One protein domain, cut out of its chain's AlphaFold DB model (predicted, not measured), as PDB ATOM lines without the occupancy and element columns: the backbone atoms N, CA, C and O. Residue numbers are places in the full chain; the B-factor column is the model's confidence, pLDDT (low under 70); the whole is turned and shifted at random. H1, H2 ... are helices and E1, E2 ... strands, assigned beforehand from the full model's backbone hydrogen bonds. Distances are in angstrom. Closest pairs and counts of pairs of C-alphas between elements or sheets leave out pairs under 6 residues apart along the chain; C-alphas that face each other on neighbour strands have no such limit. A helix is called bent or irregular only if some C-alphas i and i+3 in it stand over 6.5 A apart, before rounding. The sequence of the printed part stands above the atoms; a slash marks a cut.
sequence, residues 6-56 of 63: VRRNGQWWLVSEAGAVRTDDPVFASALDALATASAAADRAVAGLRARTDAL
ATOM      1  N   VAL A   6     321.751 426.550 388.480       94.00
ATOM      2  CA  VAL A   6     322.622 425.370 388.591       94.00
ATOM      3  C   VAL A   6     322.158 424.253 387.665       94.00
ATOM      4  O   VAL A   6     320.963 424.077 387.440       94.00
ATOM      5  N   ARG A   7     323.104 423.455 387.161       94.31
ATOM      6  CA  ARG A   7     322.815 422.260 386.364       94.31
ATOM      7  C   ARG A   7     322.928 421.011 387.240       94.31
ATOM      8  O   ARG A   7     323.986 420.760 387.811       94.31
ATOM      9  N   ARG A   8     321.850 420.232 387.363       91.06
ATOM     10  CA  ARG A   8     321.786 418.979 388.138       91.06
ATOM     11  C   ARG A   8     321.232 417.869 387.256       91.06
ATOM     12  O   ARG A   8     320.159 418.025 386.680       91.06
ATOM     13  N   ASN A   9     321.964 416.761 387.155       90.88
ATOM     14  CA  ASN A   9     321.588 415.584 386.359       90.88
ATOM     15  C   ASN A   9     321.300 415.885 384.878       90.88
ATOM     16  O   ASN A   9     320.486 415.203 384.274       90.88
ATOM     17  N   GLY A  10     321.954 416.909 384.317       93.25
ATOM     18  CA  GLY A  10     321.740 417.380 382.945       93.25
ATOM     19  C   GLY A  10     320.746 418.539 382.816       93.25
ATOM     20  O   GLY A  10     320.809 419.255 381.816       93.25
ATOM     21  N   GLN A  11     319.933 418.788 383.847       94.12
ATOM     22  CA  GLN A  11     318.792 419.703 383.816       94.12
ATOM     23  C   GLN A  11     319.145 421.010 384.523       94.12
ATOM     24  O   GLN A  11     319.893 421.006 385.504       94.12
ATOM     25  N   TRP A  12     318.605 422.125 384.043       94.69
ATOM     26  CA  TRP A  12     318.787 423.430 384.671       94.69
ATOM     27  C   TRP A  12     317.735 423.685 385.751       94.69
ATOM     28  O   TRP A  12     316.559 423.349 385.611       94.69
ATOM     29  N   TRP A  13     318.191 424.282 386.848       94.81
ATOM     30  CA  TRP A  13     317.386 424.624 388.012       94.81
ATOM     31  C   TRP A  13     317.651 426.067 388.408       94.81
ATOM     32  O   TRP A  13     318.809 426.491 388.464       94.81
ATOM     33  N   LEU A  14     316.582 426.777 388.745       93.06
ATOM     34  CA  LEU A  14     316.637 428.062 389.426       93.06
ATOM     35  C   LEU A  14     316.530 427.807 390.925       93.06
ATOM     36  O   LEU A  14     315.644 427.078 391.363       93.06
ATOM     37  N   VAL A  15     317.448 428.374 391.700       92.38
ATOM     38  CA  VAL A  15     317.560 428.148 393.142       92.38
ATOM     39  C   VAL A  15     317.522 429.485 393.864       92.38
ATOM     40  O   VAL A  15     318.303 430.387 393.571       92.38
ATOM     41  N   SER A  16     316.638 429.581 394.847       89.94
ATOM     42  CA  SER A  16     316.531 430.698 395.778       89.94
ATOM     43  C   SER A  16     316.489 430.174 397.215       89.94
ATOM     44  O   SER A  16     316.563 428.968 397.460       89.94
ATOM     45  N   GLU A  17     316.372 431.077 398.186       90.38
ATOM     46  CA  GLU A  17     316.151 430.690 399.583       90.38
ATOM     47  C   GLU A  17     314.810 429.970 399.785       90.38
ATOM     48  O   GLU A  17     314.695 429.128 400.672       90.38
ATOM     49  N   ALA A  18     313.824 430.237 398.923       88.88
ATOM     50  CA  ALA A  18     312.503 429.618 398.975       88.88
ATOM     51  C   ALA A  18     312.465 428.199 398.377       88.88
ATOM     52  O   ALA A  18     311.472 427.494 398.544       88.88
ATOM     53  N   GLY A  19     313.519 427.766 397.677       90.81
ATOM     54  CA  GLY A  19     313.600 426.424 397.103       90.81
ATOM     55  C   GLY A  19     314.244 426.384 395.723       90.81
ATOM     56  O   GLY A  19     315.014 427.265 395.342       90.81
ATOM     57  N   ALA A  20     313.949 425.322 394.975       92.62
ATOM     58  CA  ALA A  20     314.456 425.121 393.626       92.62
ATOM     59  C   ALA A  20     313.324 424.735 392.673       92.62
ATOM     60  O   ALA A  20     312.524 423.859 392.995       92.62
ATOM     61  N   VAL A  21     313.301 425.350 391.494       93.38
ATOM     62  CA  VAL A  21     312.346 425.054 390.420       93.38
ATOM     63  C   VAL A  21     313.103 424.677 389.152       93.38
ATOM     64  O   VAL A  21     314.192 425.197 388.886       93.38
ATOM     65  N   ARG A  22     312.560 423.736 388.379       93.19
ATOM     66  CA  ARG A  22     313.133 423.376 387.081       93.19
ATOM     67  C   ARG A  22     312.839 424.469 386.064       93.19
ATOM     68  O   ARG A  22     311.747 425.022 386.043       93.19
ATOM     69  N   THR A  23     313.795 424.745 385.186       90.38
ATOM     70  CA  THR A  23     313.604 425.753 384.131       90.38
ATOM     71  C   THR A  23     312.606 425.325 383.057       90.38
ATOM     72  O   THR A  23     312.100 426.175 382.340       90.38
ATOM     73  N   ASP A  24     312.349 424.024 382.921       90.88
ATOM     74  CA  ASP A  24     311.397 423.439 381.971       90.88
ATOM     75  C   ASP A  24     310.060 423.046 382.623       90.88
ATOM     76  O   ASP A  24     309.270 422.322 382.024       90.88
ATOM     77  N   ASP A  25     309.806 423.506 383.853       93.50
ATOM     78  CA  ASP A  25     308.520 423.311 384.516       93.50
ATOM     79  C   ASP A  25     307.429 424.141 383.803       93.50
ATOM     80  O   ASP A  25     307.509 425.376 383.787       93.50
ATOM     81  N   PRO A  26     306.396 423.498 383.222       93.75
ATOM     82  CA  PRO A  26     305.364 424.196 382.460       93.75
ATOM     83  C   PRO A  26     304.465 425.083 383.334       93.75
ATOM     84  O   PRO A  26     303.951 426.090 382.849       93.75
ATOM     85  N   VAL A  27     304.283 424.753 384.617       94.38
ATOM     86  CA  VAL A  27     303.499 425.577 385.551       94.38
ATOM     87  C   VAL A  27     304.266 426.854 385.868       94.38
ATOM     88  O   VAL A  27     303.697 427.946 385.848       94.38
ATOM     89  N   PHE A  28     305.574 426.729 386.103       90.88
ATOM     90  CA  PHE A  28     306.437 427.883 386.332       90.88
ATOM     91  C   PHE A  28     306.510 428.794 385.100       90.88
ATOM     92  O   PHE A  28     306.339 430.006 385.231       90.88
ATOM     93  N   ALA A  29     306.690 428.223 383.906       91.81
ATOM     94  CA  ALA A  29     306.695 428.981 382.655       91.81
ATOM     95  C   ALA A  29     305.373 429.740 382.445       91.81
ATOM     96  O   ALA A  29     305.385 430.950 382.225       91.81
ATOM     97  N   SER A  30     304.231 429.071 382.639       95.38
ATOM     98  CA  SER A  30     302.916 429.708 382.509       95.38
ATOM     99  C   SER A  30     302.704 430.852 383.508       95.38
ATOM    100  O   SER A  30     302.033 431.831 383.177       95.38
ATOM    101  N   ALA A  31     303.258 430.755 384.720       95.81
ATOM    102  CA  ALA A  31     303.190 431.833 385.703       95.81
ATOM    103  C   ALA A  31     304.007 433.062 385.268       95.81
ATOM    104  O   ALA A  31     303.556 434.195 385.452       95.81
ATOM    105  N   LEU A  32     305.180 432.854 384.658       94.25
ATOM    106  CA  LEU A  32     305.990 433.939 384.097       94.25
ATOM    107  C   LEU A  32     305.300 434.606 382.900       94.25
ATOM    108  O   LEU A  32     305.303 435.834 382.810       94.25
ATOM    109  N   ASP A  33     304.652 433.829 382.035       96.69
ATOM    110  CA  ASP A  33     303.887 434.361 380.900       96.69
ATOM    111  C   ASP A  33     302.693 435.210 381.365       96.69
ATOM    112  O   ASP A  33     302.429 436.298 380.834       96.69
ATOM    113  N   ALA A  34     301.985 434.752 382.401       97.75
ATOM    114  CA  ALA A  34     300.896 435.505 383.014       97.75
ATOM    115  C   ALA A  34     301.397 436.817 383.638       97.75
ATOM    116  O   ALA A  34     300.779 437.868 383.448       97.75
ATOM    117  N   LEU A  35     302.542 436.777 384.330       97.44
ATOM    118  CA  LEU A  35     303.182 437.968 384.884       97.44
ATOM    119  C   LEU A  35     303.559 438.964 383.781       97.44
ATOM    120  O   LEU A  35     303.194 440.134 383.874       97.44
ATOM    121  N   ALA A  36     304.223 438.508 382.716       98.19
ATOM    122  CA  ALA A  36     304.606 439.356 381.589       98.19
ATOM    123  C   ALA A  36     303.382 440.016 380.930       98.19
ATOM    124  O   ALA A  36     303.395 441.211 380.625       98.19
ATOM    125  N   THR A  37     302.290 439.262 380.782       98.62
ATOM    126  CA  THR A  37     301.017 439.772 380.257       98.62
ATOM    127  C   THR A  37     300.436 440.868 381.153       98.62
ATOM    128  O   THR A  37     300.012 441.918 380.659       98.62
ATOM    129  N   ALA A  38     300.442 440.656 382.471       98.38
ATOM    130  CA  ALA A  38     299.949 441.627 383.441       98.38
ATOM    131  C   ALA A  38     300.805 442.905 383.457       98.38
ATOM    132  O   ALA A  38     300.255 444.008 383.442       98.38
ATOM    133  N   SER A  39     302.134 442.777 383.405       98.12
ATOM    134  CA  SER A  39     303.058 443.914 383.305       98.12
ATOM    135  C   SER A  39     302.811 444.732 382.037       98.12
ATOM    136  O   SER A  39     302.619 445.942 382.119       98.12
ATOM    137  N   ALA A  40     302.684 444.080 380.878       98.56
ATOM    138  CA  ALA A  40     302.391 444.770 379.621       98.56
ATOM    139  C   ALA A  40     301.012 445.463 379.624       98.56
ATOM    140  O   ALA A  40     300.814 446.493 378.974       98.56
ATOM    141  N   ALA A  41     300.021 444.910 380.330       98.44
ATOM    142  CA  ALA A  41     298.734 445.571 380.528       98.44
ATOM    143  C   ALA A  41     298.861 446.815 381.422       98.44
ATOM    144  O   ALA A  41     298.309 447.865 381.082       98.44
ATOM    145  N   ALA A  42     299.621 446.723 382.516       98.00
ATOM    146  CA  ALA A  42     299.885 447.850 383.405       98.00
ATOM    147  C   ALA A  42     300.628 448.985 382.680       98.00
ATOM    148  O   ALA A  42     300.199 450.138 382.749       98.00
ATOM    149  N   ASP A  43     301.667 448.661 381.907       98.31
ATOM    150  CA  ASP A  43     302.441 449.643 381.141       98.31
ATOM    151  C   ASP A  43     301.563 450.409 380.146       98.31
ATOM    152  O   ASP A  43     301.633 451.639 380.054       98.31
ATOM    153  N   ARG A  44     300.662 449.706 379.448       98.19
ATOM    154  CA  ARG A  44     299.692 450.336 378.541       98.19
ATOM    155  C   ARG A  44     298.712 451.245 379.278       98.19
ATOM    156  O   ARG A  44     298.414 452.334 378.786       98.19
ATOM    157  N   ALA A  45     298.229 450.838 380.451       98.06
ATOM    158  CA  ALA A  45     297.333 451.664 381.258       98.06
ATOM    159  C   ALA A  45     298.021 452.958 381.725       98.06
ATOM    160  O   ALA A  45     297.442 454.044 381.626       98.06
ATOM    161  N   VAL A  46     299.280 452.862 382.166       97.31
ATOM    162  CA  VAL A  46     300.099 454.019 382.559       97.31
ATOM    163  C   VAL A  46     300.360 454.937 381.367       97.31
ATOM    164  O   VAL A  46     300.202 456.152 381.487       97.31
ATOM    165  N   ALA A  47     300.708 454.382 380.204       97.56
ATOM    166  CA  ALA A  47     300.897 455.162 378.983       97.56
ATOM    167  C   ALA A  47     299.617 455.918 378.587       97.56
ATOM    168  O   ALA A  47     299.672 457.113 378.290       97.56
ATOM    169  N   GLY A  48     298.452 455.265 378.665       96.88
ATOM    170  CA  GLY A  48     297.158 455.896 378.402       96.88
ATOM    171  C   GLY A  48     296.801 457.005 379.398       96.88
ATOM    172  O   GLY A  48     296.181 458.001 379.026       96.88
ATOM    173  N   LEU A  49     297.206 456.881 380.666       96.00
ATOM    174  CA  LEU A  49     297.055 457.964 381.640       96.00
ATOM    175  C   LEU A  49     297.941 459.163 381.283       96.00
ATOM    176  O   LEU A  49     297.438 460.281 381.240       96.00
ATOM    177  N   ARG A  50     299.223 458.930 380.981       94.56
ATOM    178  CA  ARG A  50     300.169 459.993 380.608       94.56
ATOM    179  C   ARG A  50     299.701 460.764 379.377       94.56
ATOM    180  O   ARG A  50     299.624 461.983 379.434       94.56
ATOM    181  N   ALA A  51     299.267 460.057 378.334       93.50
ATOM    182  CA  ALA A  51     298.741 460.684 377.123       93.50
ATOM    183  C   ALA A  51     297.529 461.593 377.400       93.50
ATOM    184  O   ALA A  51     297.417 462.670 376.821       93.50
ATOM    185  N   ARG A  52     296.629 461.194 378.312       90.81
ATOM    186  CA  ARG A  52     295.489 462.034 378.722       90.81
ATOM    187  C   ARG A  52     295.926 463.262 379.514       90.81
ATOM    188  O   ARG A  52     295.377 464.334 379.294       90.81
ATOM    189  N   THR A  53     296.895 463.111 380.414       89.25
ATOM    190  CA  THR A  53     297.465 464.237 381.165       89.25
ATOM    191  C   THR A  53     298.129 465.244 380.234       89.25
ATOM    192  O   THR A  53     297.911 466.440 380.389       89.25
ATOM    193  N   ASP A  54     298.884 464.775 379.240       86.44
ATOM    194  CA  ASP A  54     299.545 465.641 378.260       86.44
ATOM    195  C   ASP A  54     298.543 466.344 377.331       86.44
ATOM    196  O   ASP A  54     298.787 467.467 376.889       86.44
ATOM    197  N   ALA A  55     297.403 465.706 377.052       78.50
ATOM    198  CA  ALA A  55     296.323 466.278 376.253       78.50
ATOM    199  C   ALA A  55     295.445 467.279 377.027       78.50
ATOM    200  O   ALA A  55     294.718 468.058 376.405       78.50
ATOM    201  N   LEU A  56     295.480 467.272 378.365       75.19
ATOM    202  CA  LEU A  56     294.764 468.263 379.161       75.19
ATOM    203  C   LEU A  56     295.461 469.624 378.985       75.19
ATOM    204  O   LEU A  56     296.665 469.722 379.242       75.19
TER     205      LEU A  56
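AT A GLANCE: This is residues 6 to 56 of the 63 residues of an uncharacterized protein of Streptomyces sp. AC1-42W (UniProt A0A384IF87). One long helix, H1, sticks out like a handle from a small head, a three-stranded sheet of two successive hairpins, E1 with E2 and E2 with E3. The strands come first along the printed part and H1 last; residues 26 to 56, of which 26 to 55 belong to H1, stand free and make most of the length. The printed part has 51 residues, with three named strands and one named helix in the order E1, E2, E3, H1; the sheet's order is E1, E2, E3, all antiparallel, and the class is mixed, helices and strands. The whole is extended, with a radius of gyration of the C-alphas of 18.0 A, and its C-alphas span 59 by 21 by 15 A.

IN THESE COORDINATES: Find C-alpha 6 at (322.622, 425.370, 388.591), where strand E1 begins; it covers residues 6 to 8 and is 6.5 A long from first to last C-alpha. Two residues further on, strand E2 takes residues 11 to 16 and is 16.4 A long, ending at C-alpha 16 at (316.531, 430.698, 395.778). Strand E3 follows with residues 19 to 22, 10.5 A from first to last C-alpha. Look next at C-alpha 26 at (305.364, 424.196, 382.460); from there helix H1 runs through residues 26 to 55, 43.5 A, to C-alpha 55 at (296.323, 466.278, 376.253).

HOW THE PARTS SIT: Begin with the sheet, a meander, each strand the antiparallel neighbour of the one before. E1 and E2 form a hairpin, their directions at 132 degrees; look for N 6 and O 13, 2.9 A apart, and N 8 and O 11, 2.8 A apart, within hydrogen-bond range. E2 and E3 form the next hairpin, at 152 degrees, with N 14 and O 21 at 2.9 A. The pairing is staggered: E2 pairs with E1 over residues 11 to 13 and with E3 over residues 13 to 16. E1 and E3 are the edge strands, and they are apart. H1 is not on the sheet, and it is apart from E1 and from E2. The closest C-alphas of E3 and H1 are those of Val 21 and Phe 28, 7.7 A apart. In H1 every O i to N i+4 pair is within hydrogen-bond range, and the helix is not bent.

THE WHOLE: The outline is a rod; the two C-alphas farthest apart are those of Asn 9 and Leu 56, at 59.6 A. The printed part has no cut, and the links E1 to E2, E2 to E3 and E3 to H1 are tight. The mean pLDDT of the printed part of this predicted model is 93.6, and no printed residue is under 70.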